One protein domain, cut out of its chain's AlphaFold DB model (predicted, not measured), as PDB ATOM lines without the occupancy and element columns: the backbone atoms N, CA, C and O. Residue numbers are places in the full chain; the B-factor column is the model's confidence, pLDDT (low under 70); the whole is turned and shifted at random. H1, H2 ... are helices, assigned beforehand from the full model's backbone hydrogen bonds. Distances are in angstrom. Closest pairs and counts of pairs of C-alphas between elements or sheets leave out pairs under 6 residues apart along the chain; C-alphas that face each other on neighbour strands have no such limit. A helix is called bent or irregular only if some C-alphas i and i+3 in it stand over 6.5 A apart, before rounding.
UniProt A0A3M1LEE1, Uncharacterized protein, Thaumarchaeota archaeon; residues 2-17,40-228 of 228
ATOM      1  N   MET A   2      11.561 -26.749  14.366       62.75
ATOM      2  CA  MET A   2      10.989 -27.842  13.556       62.75
ATOM      3  C   MET A   2      11.601 -27.937  12.146       62.75
ATOM      4  O   MET A   2      12.134 -28.983  11.812       62.75
ATOM      5  N   ASN A   3      11.718 -26.835  11.396       74.94
ATOM      6  CA  ASN A   3      12.350 -26.840  10.058       74.94
ATOM      7  C   ASN A   3      13.798 -27.363  10.038       74.94
ATOM      8  O   ASN A   3      14.188 -28.073   9.118       74.94
ATOM      9  N   VAL A   4      14.594 -27.065  11.072       84.62
ATOM     10  CA  VAL A   4      15.978 -27.568  11.173       84.62
ATOM     11  C   VAL A   4      15.981 -29.086  11.334       84.62
ATOM     12  O   VAL A   4      16.805 -29.772  10.739       84.62
ATOM     13  N   TYR A   5      15.028 -29.622  12.098       87.19
ATOM     14  CA  TYR A   5      14.875 -31.059  12.277       87.19
ATOM     15  C   TYR A   5      14.540 -31.772  10.963       87.19
ATOM     16  O   TYR A   5      15.167 -32.778  10.638       87.19
ATOM     17  N   ILE A   6      13.604 -31.209  10.192       85.88
ATOM     18  CA  ILE A   6      13.191 -31.724   8.878       85.88
ATOM     19  C   ILE A   6      14.392 -31.787   7.941       85.88
ATOM     20  O   ILE A   6      14.676 -32.836   7.368       85.88
ATOM     21  N   ILE A   7      15.142 -30.687   7.846       87.75
ATOM     22  CA  ILE A   7      16.333 -30.597   6.999       87.75
ATOM     23  C   ILE A   7      17.369 -31.648   7.408       87.75
ATOM     24  O   ILE A   7      17.901 -32.355   6.556       87.75
ATOM     25  N   VAL A   8      17.633 -31.808   8.709       87.81
ATOM     26  CA  VAL A   8      18.579 -32.822   9.203       87.81
ATOM     27  C   VAL A   8      18.106 -34.240   8.872       87.81
ATOM     28  O   VAL A   8      18.925 -35.074   8.486       87.81
ATOM     29  N   ALA A   9      16.811 -34.531   9.005       86.31
ATOM     30  CA  ALA A   9      16.250 -35.832   8.651       86.31
ATOM     31  C   ALA A   9      16.374 -36.116   7.144       86.31
ATOM     32  O   ALA A   9      16.844 -37.190   6.767       86.31
ATOM     33  N   MET A  10      16.045 -35.136   6.296       89.94
ATOM     34  CA  MET A  10      16.197 -35.226   4.840       89.94
ATOM     35  C   MET A  10      17.656 -35.452   4.433       89.94
ATOM     36  O   MET A  10      17.942 -36.355   3.653       89.94
ATOM     37  N   LEU A  11      18.600 -34.701   5.009       87.94
ATOM     38  CA  LEU A  11      20.031 -34.867   4.730       87.94
ATOM     39  C   LEU A  11      20.543 -36.248   5.151       87.94
ATOM     40  O   LEU A  11      21.290 -36.876   4.404       87.94
ATOM     41  N   LYS A  12      20.121 -36.760   6.315       86.19
ATOM     42  CA  LYS A  12      20.458 -38.129   6.741       86.19
ATOM     43  C   LYS A  12      19.935 -39.171   5.757       86.19
ATOM     44  O   LYS A  12      20.653 -40.125   5.459       86.19
ATOM     45  N   HIS A  13      18.712 -38.989   5.258       84.19
ATOM     46  CA  HIS A  13      18.126 -39.878   4.255       84.19
ATOM     47  C   HIS A  13      18.904 -39.827   2.941       84.19
ATOM     48  O   HIS A  13      19.295 -40.875   2.446       84.19
ATOM     49  N   ILE A  14      19.249 -38.633   2.445       83.38
ATOM     50  CA  ILE A  14      20.091 -38.466   1.247       83.38
ATOM     51  C   ILE A  14      21.409 -39.233   1.395       83.38
ATOM     52  O   ILE A  14      21.770 -40.008   0.513       83.38
ATOM     53  N   VAL A  15      22.119 -39.061   2.516       80.88
ATOM     54  CA  VAL A  15      23.392 -39.759   2.766       80.88
ATOM     55  C   VAL A  15      23.199 -41.276   2.736       80.88
ATOM     56  O   VAL A  15      24.009 -41.982   2.139       80.88
ATOM     57  N   ARG A  16      22.114 -41.782   3.334       76.44
ATOM     58  CA  ARG A  16      21.793 -43.214   3.346       76.44
ATOM     59  C   ARG A  16      21.471 -43.750   1.948       76.44
ATOM     60  O   ARG A  16      21.920 -44.842   1.612       76.44
ATOM     61  N   THR A  17      20.725 -42.994   1.150       74.56
ATOM     62  CA  THR A  17      20.311 -43.386  -0.204       74.56
ATOM     63  C   THR A  17      21.477 -43.349  -1.191       74.56
ATOM     64  O   THR A  17      21.598 -44.238  -2.028       74.56
ATOM     65  N   GLU A  40       2.730 -30.106   5.017       90.06
ATOM     66  CA  GLU A  40       3.148 -30.205   3.613       90.06
ATOM     67  C   GLU A  40       4.029 -29.036   3.149       90.06
ATOM     68  O   GLU A  40       5.096 -29.239   2.570       90.06
ATOM     69  N   ARG A  41       3.626 -27.799   3.466       89.81
ATOM     70  CA  ARG A  41       4.364 -26.594   3.063       89.81
ATOM     71  C   ARG A  41       5.787 -26.562   3.629       89.81
ATOM     72  O   ARG A  41       6.699 -26.112   2.943       89.81
ATOM     73  N   GLU A  42       5.986 -27.032   4.857       90.06
ATOM     74  CA  GLU A  42       7.308 -27.068   5.498       90.06
ATOM     75  C   GLU A  42       8.215 -28.118   4.850       90.06
ATOM     76  O   GLU A  42       9.403 -27.856   4.651       90.06
ATOM     77  N   VAL A  43       7.650 -29.268   4.462       90.81
ATOM     78  CA  VAL A  43       8.362 -30.316   3.709       90.81
ATOM     79  C   VAL A  43       8.844 -29.763   2.372       90.81
ATOM     80  O   VAL A  43      10.035 -29.833   2.071       90.81
ATOM     81  N   ILE A  44       7.940 -29.158   1.599       91.50
ATOM     82  CA  ILE A  44       8.243 -28.630   0.263       91.50
ATOM     83  C   ILE A  44       9.298 -27.523   0.343       91.50
ATOM     84  O   ILE A  44      10.290 -27.564  -0.383       91.50
ATOM     85  N   LEU A  45       9.130 -26.555   1.251       91.38
ATOM     86  CA  LEU A  45      10.096 -25.465   1.418       91.38
ATOM     87  C   LEU A  45      11.477 -25.979   1.839       91.38
ATOM     88  O   LEU A  45      12.484 -25.491   1.331       91.38
ATOM     89  N   SER A  46      11.537 -26.978   2.726       91.94
ATOM     90  CA  SER A  46      12.804 -27.583   3.153       91.94
ATOM     91  C   SER A  46      13.498 -28.311   1.999       91.94
ATOM     92  O   SER A  46      14.698 -28.127   1.796       91.94
ATOM     93  N   ALA A  47      12.747 -29.071   1.198       91.75
ATOM     94  CA  ALA A  47      13.276 -29.773   0.030       91.75
ATOM     95  C   ALA A  47      13.807 -28.801  -1.040       91.75
ATOM     96  O   ALA A  47      14.912 -28.989  -1.553       91.75
ATOM     97  N   ILE A  48      13.071 -27.720  -1.330       91.56
ATOM     98  CA  ILE A  48      13.497 -26.667  -2.268       91.56
ATOM     99  C   ILE A  48      14.758 -25.959  -1.763       91.56
ATOM    100  O   ILE A  48      15.673 -25.698  -2.544       91.56
ATOM    101  N   LEU A  49      14.834 -25.662  -0.464       93.19
ATOM    102  CA  LEU A  49      15.996 -25.006   0.132       93.19
ATOM    103  C   LEU A  49      17.255 -25.873   0.005       93.19
ATOM    104  O   LEU A  49      18.288 -25.379  -0.441       93.19
ATOM    105  N   ILE A  50      17.161 -27.167   0.333       91.75
ATOM    106  CA  ILE A  50      18.272 -28.118   0.170       91.75
ATOM    107  C   ILE A  50      18.689 -28.193  -1.308       91.75
ATOM    108  O   ILE A  50      19.869 -28.038  -1.619       91.75
ATOM    109  N   SER A  51      17.726 -28.357  -2.217       91.56
ATOM    110  CA  SER A  51      17.949 -28.388  -3.670       91.56
ATOM    111  C   SER A  51      18.679 -27.145  -4.188       91.56
ATOM    112  O   SER A  51      19.682 -27.259  -4.893       91.56
ATOM    113  N   THR A  52      18.244 -25.958  -3.763       91.81
ATOM    114  CA  THR A  52      18.831 -24.678  -4.184       91.81
ATOM    115  C   THR A  52      20.270 -24.530  -3.695       91.81
ATOM    116  O   THR A  52      21.142 -24.109  -4.454       91.81
ATOM    117  N   ILE A  53      20.552 -24.911  -2.445       92.31
ATOM    118  CA  ILE A  53      21.914 -24.871  -1.892       92.31
ATOM    119  C   ILE A  53      22.839 -25.803  -2.683       92.31
ATOM    120  O   ILE A  53      23.930 -25.395  -3.077       92.31
ATOM    121  N   PHE A  54      22.396 -27.032  -2.963       89.81
ATOM    122  CA  PHE A  54      23.172 -27.984  -3.758       89.81
ATOM    123  C   PHE A  54      23.416 -27.491  -5.186       89.81
ATOM    124  O   PHE A  54      24.533 -27.619  -5.685       89.81
ATOM    125  N   PHE A  55      22.414 -26.874  -5.816       92.44
ATOM    126  CA  PHE A  55      22.566 -26.260  -7.133       92.44
ATOM    127  C   PHE A  55      23.647 -25.173  -7.135       92.44
ATOM    128  O   PHE A  55      24.540 -25.209  -7.978       92.44
ATOM    129  N   ILE A  56      23.610 -24.244  -6.173       92.56
ATOM    130  CA  ILE A  56      24.587 -23.146  -6.073       92.56
ATOM    131  C   ILE A  56      26.007 -23.698  -5.907       92.56
ATOM    132  O   ILE A  56      26.930 -23.233  -6.582       92.56
ATOM    133  N   ILE A  57      26.190 -24.702  -5.045       89.38
ATOM    134  CA  ILE A  57      27.492 -25.343  -4.822       89.38
ATOM    135  C   ILE A  57      27.990 -26.006  -6.113       89.38
ATOM    136  O   ILE A  57      29.122 -25.762  -6.532       89.38
ATOM    137  N   ALA A  58      27.145 -26.810  -6.764       88.00
ATOM    138  CA  ALA A  58      27.501 -27.512  -7.992       88.00
ATOM    139  C   ALA A  58      27.839 -26.536  -9.128       88.00
ATOM    140  O   ALA A  58      28.893 -26.661  -9.750       88.00
ATOM    141  N   ALA A  59      26.997 -25.526  -9.356       88.06
ATOM    142  CA  ALA A  59      27.218 -24.505 -10.374       88.06
ATOM    143  C   ALA A  59      28.530 -23.738 -10.140       88.06
ATOM    144  O   ALA A  59      29.308 -23.551 -11.074       88.06
ATOM    145  N   SER A  60      28.819 -23.363  -8.889       86.75
ATOM    146  CA  SER A  60      30.065 -22.671  -8.530       86.75
ATOM    147  C   SER A  60      31.302 -23.529  -8.816       86.75
ATOM    148  O   SER A  60      32.282 -23.034  -9.369       86.75
ATOM    149  N   LEU A  61      31.252 -24.828  -8.493       85.31
ATOM    150  CA  LEU A  61      32.332 -25.778  -8.786       85.31
ATOM    151  C   LEU A  61      32.563 -25.944 -10.291       85.31
ATOM    152  O   LEU A  61      33.708 -25.949 -10.739       85.31
ATOM    153  N   ILE A  62      31.489 -26.052 -11.075       85.88
ATOM    154  CA  ILE A  62      31.570 -26.191 -12.534       85.88
ATOM    155  C   ILE A  62      32.255 -24.968 -13.153       85.88
ATOM    156  O   ILE A  62      33.190 -25.125 -13.941       85.88
ATOM    157  N   VAL A  63      31.838 -23.762 -12.754       84.38
ATOM    158  CA  VAL A  63      32.434 -22.503 -13.229       84.38
ATOM    159  C   VAL A  63      33.906 -22.401 -12.819       84.38
ATOM    160  O   VAL A  63      34.739 -22.021 -13.637       84.38
ATOM    161  N   TYR A  64      34.252 -22.799 -11.591       82.69
ATOM    162  CA  TYR A  64      35.631 -22.759 -11.095       82.69
ATOM    163  C   TYR A  64      36.578 -23.705 -11.855       82.69
ATOM    164  O   TYR A  64      37.697 -23.322 -12.182       82.69
ATOM    165  N   ILE A  65      36.150 -24.937 -12.154       77.56
ATOM    166  CA  ILE A  65      37.026 -25.963 -12.753       77.56
ATOM    167  C   ILE A  65      37.241 -25.737 -14.259       77.56
ATOM    168  O   ILE A  65      38.271 -26.139 -14.801       77.56
ATOM    169  N   ARG A  66      36.270 -25.145 -14.967       69.31
ATOM    170  CA  ARG A  66      36.247 -25.125 -16.443       69.31
ATOM    171  C   ARG A  66      36.078 -23.746 -17.070       69.31
ATOM    172  O   ARG A  66      35.803 -23.717 -18.265       69.31
ATOM    173  N   GLY A  67      36.293 -22.660 -16.321       57.69
ATOM    174  CA  GLY A  67      35.936 -21.259 -16.624       57.69
ATOM    175  C   GLY A  67      36.192 -20.673 -18.027       57.69
ATOM    176  O   GLY A  67      35.734 -19.567 -18.286       57.69
ATOM    177  N   GLU A  68      36.839 -21.391 -18.950       63.84
ATOM    178  CA  GLU A  68      37.064 -20.981 -20.344       63.84
ATOM    179  C   GLU A  68      36.361 -21.867 -21.401       63.84
ATOM    180  O   GLU A  68      36.111 -21.419 -22.520       63.84
ATOM    181  N   HIS A  69      35.958 -23.105 -21.076       77.94
ATOM    182  CA  HIS A  69      35.247 -23.987 -22.014       77.94
ATOM    183  C   HIS A  69      33.727 -23.853 -21.857       77.94
ATOM    184  O   HIS A  69      33.096 -24.575 -21.079       77.94
ATOM    185  N   ILE A  70      33.136 -22.947 -22.641       78.38
ATOM    186  CA  ILE A  70      31.703 -22.596 -22.595       78.38
ATOM    187  C   ILE A  70      30.793 -23.829 -22.696       78.38
ATOM    188  O   ILE A  70      29.896 -23.984 -21.876       78.38
ATOM    189  N   PHE A  71      31.050 -24.743 -23.637       77.88
ATOM    190  CA  PHE A  71      30.200 -25.926 -23.837       77.88
ATOM    191  C   PHE A  71      30.265 -26.930 -22.674       77.88
ATOM    192  O   PHE A  71      29.249 -27.488 -22.277       77.88
ATOM    193  N   ILE A  72      31.444 -27.125 -22.071       76.69
ATOM    194  CA  ILE A  72      31.594 -28.003 -20.897       76.69
ATOM    195  C   ILE A  72      30.908 -27.373 -19.679       76.69
ATOM    196  O   ILE A  72      30.263 -28.065 -18.893       76.69
ATOM    197  N   THR A  73      31.022 -26.052 -19.541       82.31
ATOM    198  CA  THR A  73      30.357 -25.292 -18.479       82.31
ATOM    199  C   THR A  73      28.837 -25.387 -18.617       82.31
ATOM    200  O   THR A  73      28.151 -25.650 -17.632       82.31
ATOM    201  N   LEU A  74      28.311 -25.250 -19.839       81.75
ATOM    202  CA  LEU A  74      26.883 -25.363 -20.130       81.75
ATOM    203  C   LEU A  74      26.345 -26.767 -19.825       81.75
ATOM    204  O   LEU A  74      25.391 -26.896 -19.057       81.75
ATOM    205  N   ALA A  75      27.012 -27.814 -20.323       81.12
ATOM    206  CA  ALA A  75      26.650 -29.201 -20.029       81.12
ATOM    207  C   ALA A  75      26.669 -29.490 -18.516       81.12
ATOM    208  O   ALA A  75      25.753 -30.117 -17.979       81.12
ATOM    209  N   GLY A  76      27.679 -28.981 -17.803       83.38
ATOM    210  CA  GLY A  76      27.766 -29.087 -16.350       83.38
ATOM    211  C   GLY A  76      26.599 -28.401 -15.637       83.38
ATOM    212  O   GLY A  76      26.007 -28.988 -14.732       83.38
ATOM    213  N   LEU A  77      26.235 -27.181 -16.039       86.62
ATOM    214  CA  LEU A  77      25.112 -26.452 -15.441       86.62
ATOM    215  C   LEU A  77      23.781 -27.182 -15.656       86.62
ATOM    216  O   LEU A  77      22.986 -27.272 -14.722       86.62
ATOM    217  N   LEU A  78      23.555 -27.758 -16.840       84.75
ATOM    218  CA  LEU A  78      22.367 -28.572 -17.112       84.75
ATOM    219  C   LEU A  78      22.311 -29.809 -16.204       84.75
ATOM    220  O   LEU A  78      21.265 -30.086 -15.612       84.75
ATOM    221  N   LEU A  79      23.438 -30.503 -16.008       84.06
ATOM    222  CA  LEU A  79      23.520 -31.590 -15.027       84.06
ATOM    223  C   LEU A  79      23.212 -31.101 -13.607       84.06
ATOM    224  O   LEU A  79      22.469 -31.761 -12.886       84.06
ATOM    225  N   ALA A  80      23.737 -29.942 -13.206       87.75
ATOM    226  CA  ALA A  80      23.497 -29.382 -11.879       87.75
ATOM    227  C   ALA A  80      22.002 -29.118 -11.632       87.75
ATOM    228  O   ALA A  80      21.495 -29.445 -10.560       87.75
ATOM    229  N   ILE A  81      21.284 -28.585 -12.629       87.44
ATOM    230  CA  ILE A  81      19.828 -28.369 -12.562       87.44
ATOM    231  C   ILE A  81      19.094 -29.706 -12.429       87.44
ATOM    232  O   ILE A  81      18.228 -29.858 -11.565       87.44
ATOM    233  N   ALA A  82      19.452 -30.687 -13.259       84.06
ATOM    234  CA  ALA A  82      18.841 -32.008 -13.215       84.06
ATOM    235  C   ALA A  82      19.009 -32.683 -11.846       84.06
ATOM    236  O   ALA A  82      18.031 -33.170 -11.274       84.06
ATOM    237  N   PHE A  83      20.226 -32.672 -11.297       84.00
ATOM    238  CA  PHE A  83      20.506 -33.225  -9.973       84.00
ATOM    239  C   PHE A  83      19.779 -32.465  -8.865       84.00
ATOM    240  O   PHE A  83      19.235 -33.092  -7.957       84.00
ATOM    241  N   ALA A  84      19.716 -31.134  -8.941       88.19
ATOM    242  CA  ALA A  84      18.983 -30.331  -7.969       88.19
ATOM    243  C   ALA A  84      17.491 -30.695  -7.948       88.19
ATOM    244  O   ALA A  84      16.916 -30.851  -6.869       88.19
ATOM    245  N   GLN A  85      16.868 -30.898  -9.111       86.00
ATOM    246  CA  GLN A  85      15.468 -31.321  -9.189       86.00
ATOM    247  C   GLN A  85      15.261 -32.728  -8.605       86.00
ATOM    248  O   GLN A  85      14.350 -32.925  -7.801       86.00
ATOM    249  N   GLN A  86      16.140 -33.684  -8.927       85.94
ATOM    250  CA  GLN A  86      16.087 -35.030  -8.342       85.94
ATOM    251  C   GLN A  86      16.253 -35.010  -6.818       85.94
ATOM    252  O   GLN A  86      15.613 -35.790  -6.114       85.94
ATOM    253  N   LEU A  87      17.058 -34.088  -6.285       88.50
ATOM    254  CA  LEU A  87      17.265 -33.953  -4.845       88.50
ATOM    255  C   LEU A  87      15.972 -33.597  -4.099       88.50
ATOM    256  O   LEU A  87      15.795 -34.036  -2.965       88.50
ATOM    257  N   ILE A  88      15.049 -32.861  -4.732       90.31
ATOM    258  CA  ILE A  88      13.721 -32.578  -4.160       90.31
ATOM    259  C   ILE A  88      12.956 -33.887  -3.951       90.31
ATOM    260  O   ILE A  88      12.427 -34.120  -2.866       90.31
ATOM    261  N   SER A  89      12.964 -34.764  -4.958       89.00
ATOM    262  CA  SER A  89      12.327 -36.082  -4.899       89.00
ATOM    263  C   SER A  89      12.896 -36.927  -3.750       89.00
ATOM    264  O   SER A  89      12.142 -37.422  -2.915       89.00
ATOM    265  N   VAL A  90      14.227 -36.994  -3.620       87.44
ATOM    266  CA  VAL A  90      14.908 -37.737  -2.537       87.44
ATOM    267  C   VAL A  90      14.631 -37.137  -1.151       87.44
ATOM    268  O   VAL A  90      14.502 -37.866  -0.171       87.44
ATOM    269  N   CYS A  91      14.518 -35.811  -1.035       90.25
ATOM    270  CA  CYS A  91      14.149 -35.164   0.226       90.25
ATOM    271  C   CYS A  91      12.729 -35.537   0.661       90.25
ATOM    272  O   CYS A  91      12.496 -35.834   1.832       90.25
ATOM    273  N   ILE A  92      11.778 -35.512  -0.276       91.88
ATOM    274  CA  ILE A  92      10.379 -35.857  -0.004       91.88
ATOM    275  C   ILE A  92      10.251 -37.340   0.361       91.88
ATOM    276  O   ILE A  92       9.519 -37.661   1.299       91.88
ATOM    277  N   ASP A  93      11.036 -38.209  -0.282       89.44
ATOM    278  CA  ASP A  93      11.101 -39.649  -0.003       89.44
ATOM    279  C   ASP A  93      11.381 -39.972   1.479       89.44
ATOM    280  O   ASP A  93      10.804 -40.894   2.063       89.44
ATOM    281  N   ALA A  94      12.211 -39.154   2.134       88.19
ATOM    282  CA  ALA A  94      12.504 -39.281   3.562       88.19
ATOM    283  C   ALA A  94      11.240 -39.160   4.429       88.19
ATOM    284  O   ALA A  94      11.098 -39.840   5.449       88.19
ATOM    285  N   ILE A  95      10.315 -38.281   4.036       91.69
ATOM    286  CA  ILE A  95       9.074 -38.016   4.766       91.69
ATOM    287  C   ILE A  95       7.998 -39.027   4.379       91.69
ATOM    288  O   ILE A  95       7.352 -39.585   5.267       91.69
ATOM    289  N   THR A  96       7.835 -39.318   3.087       91.00
ATOM    290  CA  THR A  96       6.839 -40.289   2.605       91.00
ATOM    291  C   THR A  96       7.123 -41.691   3.141       91.00
ATOM    292  O   THR A  96       6.190 -42.370   3.565       91.00
ATOM    293  N   THR A  97       8.393 -42.087   3.279       88.81
ATOM    294  CA  THR A  97       8.782 -43.344   3.942       88.81
ATOM    295  C   THR A  97       8.319 -43.398   5.405       88.81
ATOM    296  O   THR A  97       7.817 -44.424   5.869       88.81
ATOM    297  N   ASN A  98       8.459 -42.299   6.154       89.75
ATOM    298  CA  ASN A  98       8.006 -42.233   7.549       89.75
ATOM    299  C   ASN A  98       6.476 -42.243   7.658       89.75
ATOM    300  O   ASN A  98       5.939 -42.951   8.509       89.75
ATOM    301  N   LEU A  99       5.785 -41.505   6.785       90.88
ATOM    302  CA  LEU A  99       4.323 -41.504   6.701       90.88
ATOM    303  C   LEU A  99       3.779 -42.894   6.370       90.88
ATOM    304  O   LEU A  99       2.864 -43.356   7.043       90.88
ATOM    305  N   ASN A 100       4.372 -43.578   5.394       90.81
ATOM    306  CA  ASN A 100       3.994 -44.938   5.032       90.81
ATOM    307  C   ASN A 100       4.141 -45.886   6.232       90.81
ATOM    308  O   ASN A 100       3.167 -46.500   6.654       90.81
ATOM    309  N   ASN A 101       5.318 -45.915   6.867       89.31
ATOM    310  CA  ASN A 101       5.553 -46.752   8.046       89.31
ATOM    311  C   ASN A 101       4.557 -46.466   9.182       89.31
ATOM    312  O   ASN A 101       4.083 -47.399   9.835       89.31
ATOM    313  N   PHE A 102       4.223 -45.194   9.414       91.50
ATOM    314  CA  PHE A 102       3.214 -44.789  10.391       91.50
ATOM    315  C   PHE A 102       1.824 -45.328  10.037       91.50
ATOM    316  O   PHE A 102       1.204 -46.000  10.862       91.50
ATOM    317  N   ILE A 103       1.362 -45.081   8.806       92.12
ATOM    318  CA  ILE A 103       0.044 -45.510   8.323       92.12
ATOM    319  C   ILE A 103      -0.059 -47.032   8.371       92.12
ATOM    320  O   ILE A 103      -1.005 -47.561   8.946       92.12
ATOM    321  N   SER A 104       0.948 -47.742   7.863       89.81
ATOM    322  CA  SER A 104       1.061 -49.198   7.948       89.81
ATOM    323  C   SER A 104       0.928 -49.711   9.375       89.81
ATOM    324  O   SER A 104       0.156 -50.637   9.624       89.81
ATOM    325  N   THR A 105       1.647 -49.105  10.321       90.06
ATOM    326  CA  THR A 105       1.674 -49.563  11.715       90.06
ATOM    327  C   THR A 105       0.324 -49.389  12.401       90.06
ATOM    328  O   THR A 105      -0.219 -50.330  12.994       90.06
ATOM    329  N   TRP A 106      -0.250 -48.196  12.293       92.31
ATOM    330  CA  TRP A 106      -1.519 -47.871  12.935       92.31
ATOM    331  C   TRP A 106      -2.706 -48.558  12.257       92.31
ATOM    332  O   TRP A 106      -3.564 -49.087  12.961       92.31
ATOM    333  N   ASN A 107      -2.713 -48.669  10.924       93.19
ATOM    334  CA  ASN A 107      -3.749 -49.410  10.200       93.19
ATOM    335  C   ASN A 107      -3.718 -50.908  10.539       93.19
ATOM    336  O   ASN A 107      -4.758 -51.522  10.749       93.19
ATOM    337  N   SER A 108      -2.528 -51.503  10.675       89.62
ATOM    338  CA  SER A 108      -2.388 -52.912  11.085       89.62
ATOM    339  C   SER A 108      -2.846 -53.148  12.521       89.62
ATOM    340  O   SER A 108      -3.453 -54.179  12.822       89.62
ATOM    341  N   THR A 109      -2.590 -52.183  13.407       90.25
ATOM    342  CA  THR A 109      -3.051 -52.215  14.802       90.25
ATOM    343  C   THR A 109      -4.577 -52.137  14.870       90.25
ATOM    344  O   THR A 109      -5.202 -52.959  15.543       90.25
ATOM    345  N   LEU A 110      -5.179 -51.215  14.114       91.38
ATOM    346  CA  LEU A 110      -6.627 -51.046  13.990       91.38
ATOM    347  C   LEU A 110      -7.299 -52.296  13.401       91.38
ATOM    348  O   LEU A 110      -8.243 -52.824  13.987       91.38
ATOM    349  N   TYR A 111      -6.762 -52.821  12.300       90.94
ATOM    350  CA  TYR A 111      -7.245 -54.045  11.662       90.94
ATOM    351  C   TYR A 111      -7.172 -55.260  12.598       90.94
ATOM    352  O   TYR A 111      -8.075 -56.093  12.651       90.94
ATOM    353  N   THR A 112      -6.102 -55.370  13.388       90.06
ATOM    354  CA  THR A 112      -5.983 -56.454  14.373       90.06
ATOM    355  C   THR A 112      -7.016 -56.305  15.486       90.06
ATOM    356  O   THR A 112      -7.619 -57.298  15.897       90.06
ATOM    357  N   LEU A 113      -7.264 -55.078  15.957       89.94
ATOM    358  CA  LEU A 113      -8.293 -54.807  16.958       89.94
ATOM    359  C   LEU A 113      -9.687 -55.177  16.442       89.94
ATOM    360  O   LEU A 113     -10.417 -55.886  17.139       89.94
ATOM    361  N   SER A 114     -10.031 -54.763  15.219       89.94
ATOM    362  CA  SER A 114     -11.348 -55.018  14.627       89.94
ATOM    363  C   SER A 114     -11.623 -56.504  14.417       89.94
ATOM    364  O   SER A 114     -12.766 -56.926  14.539       89.94
ATOM    365  N   ARG A 115     -10.587 -57.320  14.174       88.31
ATOM    366  CA  ARG A 115     -10.722 -58.784  14.061       88.31
ATOM    367  C   ARG A 115     -10.905 -59.508  15.393       88.31
ATOM    368  O   ARG A 115     -11.440 -60.616  15.412       88.31
ATOM    369  N   ILE A 116     -10.413 -58.938  16.492       87.69
ATOM    370  CA  ILE A 116     -10.582 -59.512  17.837       87.69
ATOM    371  C   ILE A 116     -11.975 -59.180  18.383       87.69
ATOM    372  O   ILE A 116     -12.585 -60.001  19.073       87.69
ATOM    373  N   ARG A 117     -12.465 -57.973  18.095       85.06
ATOM    374  CA  ARG A 117     -13.769 -57.481  18.539       85.06
ATOM    375  C   ARG A 117     -14.883 -57.953  17.596       85.06
ATOM    376  O   ARG A 117     -14.632 -58.372  16.472       85.06
ATOM    377  N   LYS A 118     -16.126 -57.978  18.082       79.94
ATOM    378  CA  LYS A 118     -17.294 -58.493  17.345       79.94
ATOM    379  C   LYS A 118     -18.386 -57.431  17.296       79.94
ATOM    380  O   LYS A 118     -18.588 -56.734  18.281       79.94
ATOM    381  N   GLY A 119     -19.111 -57.363  16.183       87.00
ATOM    382  CA  GLY A 119     -20.231 -56.439  15.982       87.00
ATOM    383  C   GLY A 119     -20.156 -55.726  14.633       87.00
ATOM    384  O   GLY A 119     -19.093 -55.675  14.011       87.00
ATOM    385  N   ASP A 120     -21.283 -55.178  14.182       87.31
ATOM    386  CA  ASP A 120     -21.376 -54.507  12.877       87.31
ATOM    387  C   ASP A 120     -20.498 -53.249  12.803       87.31
ATOM    388  O   ASP A 120     -19.878 -52.977  11.777       87.31
ATOM    389  N   GLU A 121     -20.359 -52.529  13.917       89.44
ATOM    390  CA  GLU A 121     -19.495 -51.348  14.027       89.44
ATOM    391  C   GLU A 121     -18.010 -51.705  13.846       89.44
ATOM    392  O   GLU A 121     -17.272 -51.022  13.139       89.44
ATOM    393  N   TRP A 122     -17.571 -52.835  14.408       91.56
ATOM    394  CA  TRP A 122     -16.208 -53.338  14.227       91.56
ATOM    395  C   TRP A 122     -15.967 -53.876  12.818       91.56
ATOM    396  O   TRP A 122     -14.870 -53.725  12.280       91.56
ATOM    397  N   ARG A 123     -17.002 -54.429  12.180       91.06
ATOM    398  CA  ARG A 123     -16.944 -54.820  10.769       91.06
ATOM    399  C   ARG A 123     -16.778 -53.607   9.851       91.06
ATOM    400  O   ARG A 123     -16.070 -53.694   8.851       91.06
ATOM    401  N   TYR A 124     -17.390 -52.472  10.188       91.50
ATOM    402  CA  TYR A 124     -17.139 -51.210   9.491       91.50
ATOM    403  C   TYR A 124     -15.671 -50.777   9.628       91.50
ATOM    404  O   TYR A 124     -15.022 -50.515   8.618       91.50
ATOM    405  N   VAL A 125     -15.118 -50.801  10.846       91.25
ATOM    406  CA  VAL A 125     -13.696 -50.486  11.097       91.25
ATOM    407  C   VAL A 125     -12.762 -51.405  10.300       91.25
ATOM    408  O   VAL A 125     -11.795 -50.935   9.697       91.25
ATOM    409  N   GLU A 126     -13.062 -52.704  10.246       91.69
ATOM    410  CA  GLU A 126     -12.302 -53.670   9.447       91.69
ATOM    411  C   GLU A 126     -12.345 -53.326   7.950       91.69
ATOM    412  O   GLU A 126     -11.312 -53.326   7.280       91.69
ATOM    413  N   ASN A 127     -13.526 -52.990   7.423       90.44
ATOM    414  CA  ASN A 127     -13.698 -52.622   6.020       90.44
ATOM    415  C   ASN A 127     -12.930 -51.346   5.653       90.44
ATOM    416  O   ASN A 127     -12.276 -51.316   4.610       90.44
ATOM    417  N   GLU A 128     -12.966 -50.312   6.495       91.50
ATOM    418  CA  GLU A 128     -12.188 -49.087   6.261       91.50
ATOM    419  C   GLU A 128     -10.679 -49.344   6.355       91.50
ATOM    420  O   GLU A 128      -9.915 -48.873   5.512       91.50
ATOM    421  N   SER A 129     -10.239 -50.185   7.295       89.81
ATOM    422  CA  SER A 129      -8.828 -50.589   7.389       89.81
ATOM    423  C   SER A 129      -8.365 -51.337   6.132       89.81
ATOM    424  O   SER A 129      -7.266 -51.105   5.622       89.81
ATOM    425  N   ASN A 130      -9.220 -52.212   5.590       88.00
ATOM    426  CA  ASN A 130      -8.963 -52.920   4.336       88.00
ATOM    427  C   ASN A 130      -8.859 -51.963   3.146       88.00
ATOM    428  O   ASN A 130      -8.005 -52.166   2.289       88.00
ATOM    429  N   ARG A 131      -9.678 -50.903   3.094       88.81
ATOM    430  CA  ARG A 131      -9.576 -49.874   2.046       88.81
ATOM    431  C   ARG A 131      -8.224 -49.171   2.068       88.81
ATOM    432  O   ARG A 131      -7.649 -48.950   1.008       88.81
ATOM    433  N   ILE A 132      -7.684 -48.887   3.253       87.56
ATOM    434  CA  ILE A 132      -6.342 -48.303   3.393       87.56
ATOM    435  C   ILE A 132      -5.262 -49.271   2.869       87.56
ATOM    436  O   ILE A 132      -4.322 -48.832   2.214       87.56
ATOM    437  N   PHE A 133      -5.416 -50.588   3.058       85.94
ATOM    438  CA  PHE A 133      -4.481 -51.590   2.516       85.94
ATOM    439  C   PHE A 133      -4.528 -51.767   0.992       85.94
ATOM    440  O   PHE A 133      -3.624 -52.384   0.435       85.94
ATOM    441  N   ILE A 134      -5.539 -51.235   0.297       82.69
ATOM    442  CA  ILE A 134      -5.567 -51.258  -1.176       82.69
ATOM    443  C   ILE A 134      -4.427 -50.402  -1.754       82.69
ATOM    444  O   ILE A 134      -3.982 -50.637  -2.878       82.69
ATOM    445  N   TYR A 135      -3.916 -49.432  -0.990       77.88
ATOM    446  CA  TYR A 135      -2.810 -48.587  -1.419       77.88
ATOM    447  C   TYR A 135      -1.513 -49.410  -1.550       77.88
ATOM    448  O   TYR A 135      -1.050 -49.957  -0.550       77.88
ATOM    449  N   PRO A 136      -0.867 -49.452  -2.737       71.81
ATOM    450  CA  PRO A 136       0.231 -50.387  -3.036       71.81
ATOM    451  C   PRO A 136       1.437 -50.305  -2.098       71.81
ATOM    452  O   PRO A 136       2.198 -51.259  -1.965       71.81
ATOM    453  N   HIS A 137       1.640 -49.142  -1.484       74.69
ATOM    454  CA  HIS A 137       2.781 -48.879  -0.619       74.69
ATOM    455  C   HIS A 137       2.505 -49.207   0.851       74.69
ATOM    456  O   HIS A 137       3.465 -49.357   1.604       74.69
ATOM    457  N   ILE A 138       1.238 -49.349   1.255       78.50
ATOM    458  CA  ILE A 138       0.856 -49.625   2.640       78.50
ATOM    459  C   ILE A 138       0.896 -51.132   2.882       78.50
ATOM    460  O   ILE A 138       0.060 -51.892   2.400       78.50
ATOM    461  N   ILE A 139       1.868 -51.570   3.677       79.25
ATOM    462  CA  ILE A 139       2.073 -52.987   4.000       79.25
ATOM    463  C   ILE A 139       1.573 -53.273   5.416       79.25
ATOM    464  O   ILE A 139       1.779 -52.470   6.329       79.25
ATOM    465  N   TYR A 140       0.963 -54.441   5.620       74.94
ATOM    466  CA  TYR A 140       0.635 -54.919   6.960       74.94
ATOM    467  C   TYR A 140       1.907 -55.066   7.810       74.94
ATOM    468  O   TYR A 140       2.756 -55.916   7.545       74.94
ATOM    469  N   THR A 141       2.038 -54.228   8.836       80.44
ATOM    470  CA  THR A 141       3.220 -54.138   9.698       80.44
ATOM    471  C   THR A 141       2.770 -53.903  11.131       80.44
ATOM    472  O   THR A 141       2.289 -52.827  11.457       80.44
ATOM    473  N   LEU A 142       2.923 -54.894  12.009       76.00
ATOM    474  CA  LEU A 142       2.634 -54.709  13.433       76.00
ATOM    475  C   LEU A 142       3.849 -54.144  14.187       76.00
ATOM    476  O   LEU A 142       4.981 -54.557  13.906       76.00
ATOM    477  N   PRO A 143       3.637 -53.272  15.194       75.31
ATOM    478  CA  PRO A 143       4.694 -52.849  16.103       75.31
ATOM    479  C   PRO A 143       5.373 -54.060  16.747       75.31
ATOM    480  O   PRO A 143       4.701 -54.988  17.196       75.31
ATOM    481  N   ASN A 144       6.704 -54.038  16.868       76.38
ATOM    482  CA  ASN A 144       7.466 -55.151  17.459       76.38
ATOM    483  C   ASN A 144       7.004 -55.520  18.884       76.38
ATOM    484  O   ASN A 144       7.186 -56.655  19.304       76.38
ATOM    485  N   THR A 145       6.409 -54.576  19.615       71.94
ATOM    486  CA  THR A 145       5.865 -54.765  20.968       71.94
ATOM    487  C   THR A 145       4.620 -55.654  21.011       71.94
ATOM    488  O   THR A 145       4.344 -56.250  22.050       71.94
ATOM    489  N   ILE A 146       3.878 -55.753  19.902       76.94
ATOM    490  CA  ILE A 146       2.641 -56.543  19.789       76.94
ATOM    491  C   ILE A 146       2.676 -57.565  18.645       76.94
ATOM    492  O   ILE A 146       1.691 -58.262  18.421       76.94
ATOM    493  N   ASN A 147       3.793 -57.673  17.922       77.00
ATOM    494  CA  ASN A 147       3.964 -58.585  16.796       77.00
ATOM    495  C   ASN A 147       4.194 -60.028  17.283       77.00
ATOM    496  O   ASN A 147       5.326 -60.502  17.377       77.00
ATOM    497  N   GLU A 148       3.101 -60.713  17.621       72.38
ATOM    498  CA  GLU A 148       3.075 -62.105  18.072       72.38
ATOM    499  C   GLU A 148       2.081 -62.927  17.229       72.38
ATOM    500  O   GLU A 148       1.090 -62.373  16.751       72.38
ATOM    501  N   PRO A 149       2.269 -64.259  17.090       68.00
ATOM    502  CA  PRO A 149       1.371 -65.120  16.307       68.00
ATOM    503  C   PRO A 149      -0.101 -65.054  16.742       68.00
ATOM    504  O   PRO A 149      -1.001 -65.340  15.958       68.00
ATOM    505  N   LYS A 150      -0.350 -64.686  18.006       74.38
ATOM    506  CA  LYS A 150      -1.685 -64.460  18.559       74.38
ATOM    507  C   LYS A 150      -1.661 -63.244  19.479       74.38
ATOM    508  O   LYS A 150      -1.335 -63.352  20.658       74.38
ATOM    509  N   VAL A 151      -2.016 -62.087  18.931       77.56
ATOM    510  CA  VAL A 151      -2.054 -60.825  19.680       77.56
ATOM    511  C   VAL A 151      -3.205 -60.853  20.688       77.56
ATOM    512  O   VAL A 151      -4.370 -60.996  20.322       77.56
ATOM    513  N   SER A 152      -2.891 -60.736  21.979       80.81
ATOM    514  CA  SER A 152      -3.912 -60.632  23.029       80.81
ATOM    515  C   SER A 152      -4.564 -59.246  23.026       80.81
ATOM    516  O   SER A 152      -3.845 -58.248  22.933       80.81
ATOM    517  N   SER A 153      -5.884 -59.175  23.239       78.88
ATOM    518  CA  SER A 153      -6.628 -57.903  23.307       78.88
ATOM    519  C   SER A 153      -6.017 -56.919  24.315       78.88
ATOM    520  O   SER A 153      -5.781 -55.764  23.978       78.88
ATOM    521  N   ASN A 154      -5.624 -57.398  25.502       82.75
ATOM    522  CA  ASN A 154      -5.050 -56.558  26.560       82.75
ATOM    523  C   ASN A 154      -3.714 -55.909  26.157       82.75
ATOM    524  O   ASN A 154      -3.478 -54.749  26.482       82.75
ATOM    525  N   LYS A 155      -2.839 -56.623  25.430       83.69
ATOM    526  CA  LYS A 155      -1.591 -56.034  24.899       83.69
ATOM    527  C   LYS A 155      -1.879 -54.962  23.852       83.69
ATOM    528  O   LYS A 155      -1.184 -53.954  23.823       83.69
ATOM    529  N   LEU A 156      -2.893 -55.177  23.017       84.50
ATOM    530  CA  LEU A 156      -3.279 -54.231  21.976       84.50
ATOM    531  C   LEU A 156      -3.850 -52.954  22.601       84.50
ATOM    532  O   LEU A 156      -3.371 -51.870  22.301       84.50
ATOM    533  N   ILE A 157      -4.771 -53.078  23.557       85.19
ATOM    534  CA  ILE A 157      -5.333 -51.937  24.301       85.19
ATOM    535  C   ILE A 157      -4.241 -51.184  25.060       85.19
ATOM    536  O   ILE A 157      -4.192 -49.959  25.001       85.19
ATOM    537  N   LYS A 158      -3.320 -51.901  25.714       86.62
ATOM    538  CA  LYS A 158      -2.165 -51.279  26.365       86.62
ATOM    539  C   LYS A 158      -1.313 -50.489  25.370       86.62
ATOM    540  O   LYS A 158      -0.952 -49.356  25.653       86.62
ATOM    541  N   TYR A 159      -1.043 -51.051  24.192       86.38
ATOM    542  CA  TYR A 159      -0.319 -50.342  23.141       86.38
ATOM    543  C   TYR A 159      -1.041 -49.056  22.708       86.38
ATOM    544  O   TYR A 159      -0.395 -48.015  22.617       86.38
ATOM    545  N   LEU A 160      -2.368 -49.103  22.518       88.31
ATOM    546  CA  LEU A 160      -3.170 -47.917  22.190       88.31
ATOM    547  C   LEU A 160      -3.060 -46.841  23.271       88.31
ATOM    548  O   LEU A 160      -2.864 -45.677  22.947       88.31
ATOM    549  N   LEU A 161      -3.154 -47.229  24.544       85.88
ATOM    550  CA  LEU A 161      -3.031 -46.311  25.678       85.88
ATOM    551  C   LEU A 161      -1.658 -45.644  25.730       85.88
ATOM    552  O   LEU A 161      -1.579 -44.428  25.889       85.88
ATOM    553  N   ASP A 162      -0.603 -46.436  25.557       86.31
ATOM    554  CA  ASP A 162       0.781 -45.976  25.648       86.31
ATOM    555  C   ASP A 162       1.160 -45.035  24.481       86.31
ATOM    556  O   ASP A 162       2.048 -44.201  24.638       86.31
ATOM    557  N   HIS A 163       0.487 -45.146  23.325       86.81
ATOM    558  CA  HIS A 163       0.852 -44.427  22.091       86.81
ATOM    559  C   HIS A 163      -0.243 -43.479  21.570       86.81
ATOM    560  O   HIS A 163      -0.082 -42.880  20.509       86.81
ATOM    561  N   LYS A 164      -1.355 -43.281  22.295       84.12
ATOM    562  CA  LYS A 164      -2.473 -42.416  21.852       84.12
ATOM    563  C   LYS A 164      -2.059 -40.969  21.552       84.12
ATOM    564  O   LYS A 164      -2.680 -40.304  20.727       84.12
ATOM    565  N   ASP A 165      -1.016 -40.474  22.215       85.38
ATOM    566  CA  ASP A 165      -0.548 -39.091  22.062       85.38
ATOM    567  C   ASP A 165       0.177 -38.874  20.718       85.38
ATOM    568  O   ASP A 165       0.356 -37.746  20.246       85.38
ATOM    569  N   GLU A 166       0.561 -39.956  20.038       87.81
ATOM    570  CA  GLU A 166       1.111 -39.895  18.686       87.81
ATOM    571  C   GLU A 166       0.063 -39.448  17.661       87.81
ATOM    572  O   GLU A 166       0.393 -38.739  16.710       87.81
ATOM    573  N   VAL A 167      -1.205 -39.798  17.878       88.38
ATOM    574  CA  VAL A 167      -2.321 -39.472  16.977       88.38
ATOM    575  C   VAL A 167      -3.106 -38.236  17.423       88.38
ATOM    576  O   VAL A 167      -4.135 -37.946  16.836       88.38
ATOM    577  N   ASP A 168      -2.631 -37.505  18.439       86.94
ATOM    578  CA  ASP A 168      -3.276 -36.290  18.969       86.94
ATOM    579  C   ASP A 168      -4.733 -36.509  19.441       86.94
ATOM    580  O   ASP A 168      -5.563 -35.598  19.403       86.94
ATOM    581  N   TYR A 169      -5.052 -37.719  19.923       87.38
ATOM    582  CA  TYR A 169      -6.396 -38.035  20.408       87.38
ATOM    583  C   TYR A 169      -6.689 -37.333  21.751       87.38
ATOM    584  O   TYR A 169      -5.983 -37.576  22.738       87.38
ATOM    585  N   PRO A 170      -7.739 -36.491  21.838       81.38
ATOM    586  CA  PRO A 170      -7.953 -35.612  22.990       81.38
ATOM    587  C   PRO A 170      -8.586 -36.306  24.205       81.38
ATOM    588  O   PRO A 170      -8.584 -35.742  25.299       81.38
ATOM    589  N   HIS A 171      -9.150 -37.505  24.039       85.00
ATOM    590  CA  HIS A 171      -9.884 -38.193  25.100       85.00
ATOM    591  C   HIS A 171      -9.072 -39.328  25.732       85.00
ATOM    592  O   HIS A 171      -8.156 -39.898  25.137       85.00
ATOM    593  N   VAL A 172      -9.419 -39.670  26.974       83.00
ATOM    594  CA  VAL A 172      -8.899 -40.871  27.631       83.00
ATOM    595  C   VAL A 172      -9.531 -42.088  26.961       83.00
ATOM    596  O   VAL A 172     -10.747 -42.136  26.785       83.00
ATOM    597  N   ILE A 173      -8.703 -43.061  26.586       83.25
ATOM    598  CA  ILE A 173      -9.182 -44.349  26.093       83.25
ATOM    599  C   ILE A 173      -9.489 -45.209  27.318       83.25
ATOM    600  O   ILE A 173      -8.637 -45.398  28.182       83.25
ATOM    601  N   TYR A 174     -10.709 -45.716  27.405       83.62
ATOM    602  CA  TYR A 174     -11.119 -46.663  28.430       83.62
ATOM    603  C   TYR A 174     -11.257 -48.058  27.823       83.62
ATOM    604  O   TYR A 174     -11.595 -48.204  26.648       83.62
ATOM    605  N   ASP A 175     -11.039 -49.093  28.635       81.19
ATOM    606  CA  ASP A 175     -11.227 -50.493  28.232       81.19
ATOM    607  C   ASP A 175     -12.716 -50.888  28.269       81.19
ATOM    608  O   ASP A 175     -13.148 -51.768  29.012       81.19
ATOM    609  N   PHE A 176     -13.533 -50.164  27.504       85.25
ATOM    610  CA  PHE A 176     -14.916 -50.525  27.213       85.25
ATOM    611  C   PHE A 176     -15.261 -50.174  25.762       85.25
ATOM    612  O   PHE A 176     -14.697 -49.248  25.176       85.25
ATOM    613  N   GLU A 177     -16.212 -50.916  25.189       86.19
ATOM    614  CA  GLU A 177     -16.507 -50.919  23.746       86.19
ATOM    615  C   GLU A 177     -16.714 -49.517  23.139       86.19
ATOM    616  O   GLU A 177     -15.947 -49.162  22.243       86.19
ATOM    617  N   PRO A 178     -17.639 -48.666  23.635       87.94
ATOM    618  CA  PRO A 178     -17.836 -47.341  23.047       87.94
ATOM    619  C   PRO A 178     -16.589 -46.444  23.029       87.94
ATOM    620  O   PRO A 178     -16.412 -45.674  22.088       87.94
ATOM    621  N   SER A 179     -15.699 -46.539  24.024       87.62
ATOM    622  CA  SER A 179     -14.469 -45.735  24.035       87.62
ATOM    623  C   SER A 179     -13.457 -46.228  23.001       87.62
ATOM    624  O   SER A 179     -12.880 -45.418  22.273       87.62
ATOM    625  N   LEU A 180     -13.277 -47.547  22.893       89.62
ATOM    626  CA  LEU A 180     -12.386 -48.153  21.901       89.62
ATOM    627  C   LEU A 180     -12.878 -47.909  20.475       89.62
ATOM    628  O   LEU A 180     -12.071 -47.647  19.581       89.62
ATOM    629  N   LEU A 181     -14.193 -47.958  20.261       90.62
ATOM    630  CA  LEU A 181     -14.793 -47.676  18.967       90.62
ATOM    631  C   LEU A 181     -14.639 -46.199  18.584       90.62
ATOM    632  O   LEU A 181     -14.215 -45.914  17.467       90.62
ATOM    633  N   ALA A 182     -14.900 -45.270  19.508       90.75
ATOM    634  CA  ALA A 182     -14.719 -43.837  19.266       90.75
ATOM    635  C   ALA A 182     -13.262 -43.495  18.911       90.75
ATOM    636  O   ALA A 182     -13.005 -42.736  17.977       90.75
ATOM    637  N   PHE A 183     -12.297 -44.096  19.616       93.06
ATOM    638  CA  PHE A 183     -10.882 -43.978  19.264       93.06
ATOM    639  C   PHE A 183     -10.587 -44.560  17.874       93.06
ATOM    640  O   PHE A 183      -9.884 -43.940  17.080       93.06
ATOM    641  N   SER A 184     -11.139 -45.732  17.559       92.88
ATOM    642  CA  SER A 184     -10.924 -46.413  16.276       92.88
ATOM    643  C   SER A 184     -11.459 -45.602  15.094       92.88
ATOM    644  O   SER A 184     -10.782 -45.479  14.078       92.88
ATOM    645  N   GLN A 185     -12.642 -45.004  15.237       92.88
ATOM    646  CA  GLN A 185     -13.239 -44.124  14.229       92.88
ATOM    647  C   GLN A 185     -12.404 -42.859  14.016       92.88
ATOM    648  O   GLN A 185     -12.093 -42.516  12.877       92.88
ATOM    649  N   TYR A 186     -11.968 -42.218  15.105       94.69
ATOM    650  CA  TYR A 186     -11.045 -41.088  15.029       94.69
ATOM    651  C   TYR A 186      -9.741 -41.468  14.315       94.69
ATOM    652  O   TYR A 186      -9.258 -40.737  13.453       94.69
ATOM    653  N   LEU A 187      -9.177 -42.633  14.648       93.50
ATOM    654  CA  LEU A 187      -7.936 -43.101  14.050       93.50
ATOM    655  C   LEU A 187      -8.090 -43.352  12.546       93.50
ATOM    656  O   LEU A 187      -7.188 -42.995  11.796       93.50
ATOM    657  N   ILE A 188      -9.217 -43.906  12.088       93.50
ATOM    658  CA  ILE A 188      -9.501 -44.060  10.649       93.50
ATOM    659  C   ILE A 188      -9.440 -42.704   9.948       93.50
ATOM    660  O   ILE A 188      -8.735 -42.562   8.949       93.50
ATOM    661  N   GLU A 189     -10.143 -41.704  10.477       93.44
ATOM    662  CA  GLU A 189     -10.171 -40.362   9.894       93.44
ATOM    663  C   GLU A 189      -8.775 -39.723   9.891       93.44
ATOM    664  O   GLU A 189      -8.323 -39.174   8.880       93.44
ATOM    665  N   TYR A 190      -8.039 -39.865  10.993       93.94
ATOM    666  CA  TYR A 190      -6.664 -39.390  11.107       93.94
ATOM    667  C   TYR A 190      -5.743 -40.051  10.073       93.94
ATOM    668  O   TYR A 190      -4.978 -39.366   9.390       93.94
ATOM    669  N   LEU A 191      -5.836 -41.374   9.908       93.56
ATOM    670  CA  LEU A 191      -5.061 -42.121   8.918       93.56
ATOM    671  C   LEU A 191      -5.414 -41.708   7.492       93.56
ATOM    672  O   LEU A 191      -4.506 -41.542   6.681       93.56
ATOM    673  N   HIS A 192      -6.689 -41.464   7.199       92.00
ATOM    674  CA  HIS A 192      -7.123 -40.972   5.894       92.00
ATOM    675  C   HIS A 192      -6.513 -39.599   5.579       92.00
ATOM    676  O   HIS A 192      -5.966 -39.382   4.498       92.00
ATOM    677  N   ASN A 193      -6.496 -38.691   6.556       92.31
ATOM    678  CA  ASN A 193      -5.851 -37.385   6.412       92.31
ATOM    679  C   ASN A 193      -4.336 -37.499   6.167       92.31
ATOM    680  O   ASN A 193      -3.777 -36.756   5.355       92.31
ATOM    681  N   LYS A 194      -3.656 -38.440   6.836       93.06
ATOM    682  CA  LYS A 194      -2.225 -38.707   6.601       93.06
ATOM    683  C   LYS A 194      -1.964 -39.373   5.256       93.06
ATOM    684  O   LYS A 194      -0.955 -39.062   4.628       93.06
ATOM    685  N   LEU A 195      -2.874 -40.219   4.790       91.31
ATOM    686  CA  LEU A 195      -2.816 -40.838   3.470       91.31
ATOM    687  C   LEU A 195      -2.955 -39.793   2.357       91.31
ATOM    688  O   LEU A 195      -2.152 -39.778   1.432       91.31
ATOM    689  N   LEU A 196      -3.867 -38.829   2.507       91.75
ATOM    690  CA  LEU A 196      -3.978 -37.696   1.582       91.75
ATOM    691  C   LEU A 196      -2.699 -36.847   1.543       91.75
ATOM    692  O   LEU A 196      -2.289 -36.393   0.476       91.75
ATOM    693  N   LEU A 197      -2.052 -36.624   2.693       91.94
ATOM    694  CA  LEU A 197      -0.750 -35.950   2.738       91.94
ATOM    695  C   LEU A 197       0.331 -36.770   2.017       91.94
ATOM    696  O   LEU A 197       1.107 -36.207   1.246       91.94
ATOM    697  N   TYR A 198       0.370 -38.084   2.250       92.12
ATOM    698  CA  TYR A 198       1.278 -39.002   1.565       92.12
ATOM    699  C   TYR A 198       1.095 -38.943   0.042       92.12
ATOM    700  O   TYR A 198       2.082 -38.791  -0.677       92.12
ATOM    701  N   ASP A 199      -0.144 -38.973  -0.452       90.25
ATOM    702  CA  ASP A 199      -0.454 -38.909  -1.884       90.25
ATOM    703  C   ASP A 199      -0.003 -37.582  -2.506       90.25
ATOM    704  O   ASP A 199       0.634 -37.571  -3.563       90.25
ATOM    705  N   ARG A 200      -0.267 -36.452  -1.837       92.50
ATOM    706  CA  ARG A 200       0.169 -35.128  -2.318       92.50
ATOM    707  C   ARG A 200       1.688 -35.025  -2.401       92.50
ATOM    708  O   ARG A 200       2.216 -34.583  -3.420       92.50
ATOM    709  N   LEU A 201       2.397 -35.482  -1.371       92.69
ATOM    710  CA  LEU A 201       3.860 -35.497  -1.368       92.69
ATOM    711  C   LEU A 201       4.422 -36.447  -2.433       92.69
ATOM    712  O   LEU A 201       5.350 -36.074  -3.148       92.69
ATOM    713  N   THR A 202       3.831 -37.629  -2.600       90.06
ATOM    714  CA  THR A 202       4.248 -38.610  -3.615       90.06
ATOM    715  C   THR A 202       4.041 -38.073  -5.030       90.06
ATOM    716  O   THR A 202       4.889 -38.275  -5.895       90.06
ATOM    717  N   ASN A 203       2.968 -37.319  -5.277       89.88
ATOM    718  CA  ASN A 203       2.753 -36.652  -6.561       89.88
ATOM    719  C   ASN A 203       3.889 -35.657  -6.866       89.88
ATOM    720  O   ASN A 203       4.518 -35.720  -7.922       89.88
ATOM    721  N   ILE A 204       4.253 -34.807  -5.899       88.75
ATOM    722  CA  ILE A 204       5.392 -33.885  -6.047       88.75
ATOM    723  C   ILE A 204       6.699 -34.663  -6.258       88.75
ATOM    724  O   ILE A 204       7.512 -34.293  -7.108       88.75
ATOM    725  N   GLN A 205       6.896 -35.765  -5.530       87.81
ATOM    726  CA  GLN A 205       8.051 -36.651  -5.680       87.81
ATOM    727  C   GLN A 205       8.140 -37.241  -7.096       87.81
ATOM    728  O   GLN A 205       9.232 -37.281  -7.659       87.81
ATOM    729  N   GLN A 206       7.021 -37.656  -7.694       85.94
ATOM    730  CA  GLN A 206       6.968 -38.201  -9.055       85.94
ATOM    731  C   GLN A 206       7.231 -37.129 -10.117       85.94
ATOM    732  O   GLN A 206       8.008 -37.368 -11.042       85.94
ATOM    733  N   ILE A 207       6.649 -35.937  -9.965       84.44
ATOM    734  CA  ILE A 207       6.886 -34.798 -10.870       84.44
ATOM    735  C   ILE A 207       8.362 -34.378 -10.840       84.44
ATOM    736  O   ILE A 207       8.956 -34.067 -11.870       84.44
ATOM    737  N   THR A 208       8.978 -34.374  -9.659       82.00
ATOM    738  CA  THR A 208      10.378 -33.948  -9.494       82.00
ATOM    739  C   THR A 208      11.387 -35.067  -9.766       82.00
ATOM    740  O   THR A 208      12.515 -34.779 -10.158       82.00
ATOM    741  N   GLY A 209      10.994 -36.330  -9.598       66.56
ATOM    742  CA  GLY A 209      11.852 -37.508  -9.765       66.56
ATOM    743  C   GLY A 209      11.801 -38.169 -11.144       66.56
ATOM    744  O   GLY A 209      12.635 -39.026 -11.431       66.56
ATOM    745  N   THR A 210      10.853 -37.801 -12.009       67.75
ATOM    746  CA  THR A 210      10.804 -38.317 -13.387       67.75
ATOM    747  C   THR A 210      12.012 -37.844 -14.196       67.75
ATOM    748  O   THR A 210      12.574 -36.779 -13.938       67.75
ATOM    749  N   VAL A 211      12.447 -38.665 -15.166       57.53
ATOM    750  CA  VAL A 211      13.631 -38.382 -15.994       57.53
ATOM    751  C   VAL A 211      13.454 -37.030 -16.673       57.53
ATOM    752  O   VAL A 211      12.637 -36.862 -17.577       57.53
ATOM    753  N   ASN A 212      14.222 -36.060 -16.194       62.72
ATOM    754  CA  ASN A 212      14.125 -34.684 -16.628       62.72
ATOM    755  C   ASN A 212      14.605 -34.575 -18.089       62.72
ATOM    756  O   ASN A 212      15.713 -35.031 -18.375       62.72
ATOM    757  N   PRO A 213      13.851 -33.944 -19.008       64.69
ATOM    758  CA  PRO A 213      14.339 -33.593 -20.346       64.69
ATOM    759  C   PRO A 213      15.723 -32.925 -20.337       64.69
ATOM    760  O   PRO A 213      16.522 -33.126 -21.249       64.69
ATOM    761  N   ILE A 214      16.048 -32.204 -19.260       63.97
ATOM    762  CA  ILE A 214      17.353 -31.579 -19.025       63.97
ATOM    763  C   ILE A 214      18.493 -32.614 -18.928       63.97
ATOM    764  O   ILE A 214      19.592 -32.332 -19.397       63.97
ATOM    765  N   LEU A 215      18.253 -33.826 -18.408       66.19
ATOM    766  CA  LEU A 215      19.249 -34.913 -18.424       66.19
ATOM    767  C   LEU A 215      19.548 -35.380 -19.843       66.19
ATOM    768  O   LEU A 215      20.708 -35.601 -20.172       66.19
ATOM    769  N   PHE A 216      18.526 -35.512 -20.690       72.62
ATOM    770  CA  PHE A 216      18.727 -35.898 -22.087       72.62
ATOM    771  C   PHE A 216      19.499 -34.828 -22.861       72.62
ATOM    772  O   PHE A 216      20.383 -35.172 -23.640       72.62
ATOM    773  N   LEU A 217      19.217 -33.548 -22.600       70.38
ATOM    774  CA  LEU A 217      19.983 -32.435 -23.163       70.38
ATOM    775  C   LEU A 217      21.442 -32.472 -22.693       70.38
ATOM    776  O   LEU A 217      22.344 -32.441 -23.522       70.38
ATOM    777  N   ALA A 218      21.677 -32.638 -21.390       68.38
ATOM    778  CA  ALA A 218      23.024 -32.718 -20.833       68.38
ATOM    779  C   ALA A 218      23.821 -33.918 -21.376       68.38
ATOM    780  O   ALA A 218      24.984 -33.775 -21.745       68.38
ATOM    781  N   ILE A 219      23.202 -35.100 -21.467       76.75
ATOM    782  CA  ILE A 219      23.827 -36.302 -22.037       76.75
ATOM    783  C   ILE A 219      24.110 -36.104 -23.530       76.75
ATOM    784  O   ILE A 219      25.203 -36.432 -23.988       76.75
ATOM    785  N   GLY A 220      23.160 -35.545 -24.285       76.31
ATOM    786  CA  GLY A 220      23.341 -35.239 -25.704       76.31
ATOM    787  C   GLY A 220      24.502 -34.274 -25.947       76.31
ATOM    788  O   GLY A 220      25.299 -34.483 -26.858       76.31
ATOM    789  N   GLU A 221      24.648 -33.268 -25.088       73.75
ATOM    790  CA  GLU A 221      25.730 -32.290 -25.167       73.75
ATOM    791  C   GLU A 221      27.093 -32.895 -24.795       73.75
ATOM    792  O   GLU A 221      28.087 -32.633 -25.470       73.75
ATOM    793  N   ILE A 222      27.142 -33.796 -23.808       76.31
ATOM    794  CA  ILE A 222      28.350 -34.572 -23.480       76.31
ATOM    795  C   ILE A 222      28.755 -35.491 -24.639       76.31
ATOM    796  O   ILE A 222      29.929 -35.539 -24.994       76.31
ATOM    797  N   ILE A 223      27.805 -36.206 -25.252       78.06
ATOM    798  CA  ILE A 223      28.081 -37.073 -26.409       78.06
ATOM    799  C   ILE A 223      28.613 -36.240 -27.576       78.06
ATOM    800  O   ILE A 223      29.612 -36.612 -28.186       78.06
ATOM    801  N   TRP A 224      27.991 -35.095 -27.864       77.38
ATOM    802  CA  TRP A 224      28.457 -34.191 -28.914       77.38
ATOM    803  C   TRP A 224      29.882 -33.687 -28.661       77.38
ATOM    804  O   TRP A 224      30.680 -33.623 -29.593       77.38
ATOM    805  N   LEU A 225      30.221 -33.387 -27.403       72.19
ATOM    806  CA  LEU A 225      31.571 -32.988 -27.000       72.19
ATOM    807  C   LEU A 225      32.608 -34.111 -27.108       72.19
ATOM    808  O   LEU A 225      33.777 -33.807 -27.304       72.19
ATOM    809  N   LEU A 226      32.212 -35.379 -26.970       74.00
ATOM    810  CA  LEU A 226      33.114 -36.537 -27.081       74.00
ATOM    811  C   LEU A 226      33.353 -36.990 -28.527       74.00
ATOM    812  O   LEU A 226      34.346 -37.657 -28.801       74.00
ATOM    813  N   VAL A 227      32.419 -36.688 -29.433       74.50
ATOM    814  CA  VAL A 227      32.492 -37.056 -30.860       74.50
ATOM    815  C   VAL A 227      33.238 -35.993 -31.689       74.50
ATOM    816  O   VAL A 227      33.570 -36.237 -32.848       74.50
ATOM    817  N   LYS A 228      33.514 -34.829 -31.097       55.50
ATOM    818  CA  LYS A 228      34.327 -33.750 -31.669       55.50
ATOM    819  C   LYS A 228      35.782 -33.842 -31.228       55.50
ATOM    820  O   LYS A 228      36.636 -33.498 -32.072       55.50
TER     821      LYS A 228
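What this domain is: This is residues 2 to 17 and 40 to 228 of the 228 residues of an uncharacterized protein of Thaumarchaeota archaeon (UniProt A0A3M1LEE1). The model is a long rod built along one very long helix, H3, with H2 folded back along one half of it and H4 and H6 side by side with the other half. H7 follows H6 and covers the beginning of H3, H1 crosses H3 between its two halves, and H5 packs on the last turns of H3 near one end of the rod, with residues 153 to 156. The printed part has 205 residues with seven named helices, H1 to H7 in order along the chain, and no named strand, and its class is all helix. The whole is loose, with a radius of gyration of the C-alphas of 23.5 A, and the C-alphas span 77 by 31 by 28 A.

Where its parts are: The printed part begins with H1, residues 2 to 17, whose first C-alpha, of Met 2, is at (10.989, -27.842, 13.556). After the cut comes H2, residues 40 to 66, 39.0 A from first to last C-alpha. H3, residues 70 to 116, is the longest helix at 69.2 A and runs from C-alpha 70 at (31.703, -22.596, -22.595) to C-alpha 116 at (-10.582, -59.512, 17.837). H4 holds residues 120 to 133 and is 20.0 A long. H5, residues 153 to 167 and also 20.0 A long, is irregular: C-alphas 162 and 165 are 7.9 A apart, against about 5 A in a regular helix. H6, residues 177 to 209, measures 45.9 A. H7, residues 213 to 227, measures 21.3 A and ends with C-alpha 227 at (32.492, -37.056, -30.860).

How they stand to each other: H3 is the hub and touches the six other helices. H2 and H3 form a helical hairpin, at a shallow tilt of 27 degrees and opposite ways; their closest C-alphas, of Ser 51 and Ala 84, are 4.8 A apart. H1 touches H3 with residues 9 to 14 alone, about perpendicular at 77 degrees, and the closest C-alphas, of Met 10 and Cys 91, are 5.0 A apart. H1 also touches H2, with residues 3 to 10 alone, at a steep tilt of 57 degrees; the C-alphas of Ile 7 and Ser 46 come closest, at 6.0 A. H3, H4 and H6 make a bundle, three helices that touch one another at shallow tilts. H6 runs opposite to H3 at 15 degrees, and the closest C-alphas, of Ser 89 and Gln 205, are 4.4 A apart. H3 and H4 are a helical hairpin at 20 degrees, closest at the C-alphas of Ser 114 and Trp 122, 5.2 A. H4 and H6 run the same way at 15 degrees, and the C-alphas of Val 125 and Gln 185 are their closest, at 7.1 A. H7 touches residues 71 to 82 of H3 at a steep tilt of 40 degrees, with the C-alphas of Ala 75 and Ala 218 closest at 5.1 A. H5 touches H3 with residues 153 to 156 alone, closest at the C-alphas of Ser 153 and Ile 116, 6.9 A. H5 and H6 are close but not clearly touching, and H1 and H6 are apart. Every O i to N i+4 pair is within hydrogen-bond range in H1, H2, H4, H6 and H7, while H3 has 40 of 43 and H5 has 8 of 11.

The domain as a whole: The two C-alphas farthest apart, those of Phe 176 and Lys 228, are 78.6 A from each other. Residues 18 to 39 are not printed, and C-alphas 17 and 40 across this cut are 22.0 A apart. The link from H4 to H5, residues 134 to 152, is long. The mean pLDDT of the printed part is 84.5; residues 2, 66 to 68, 149, 209 to 215, 218 and 228 are under 70.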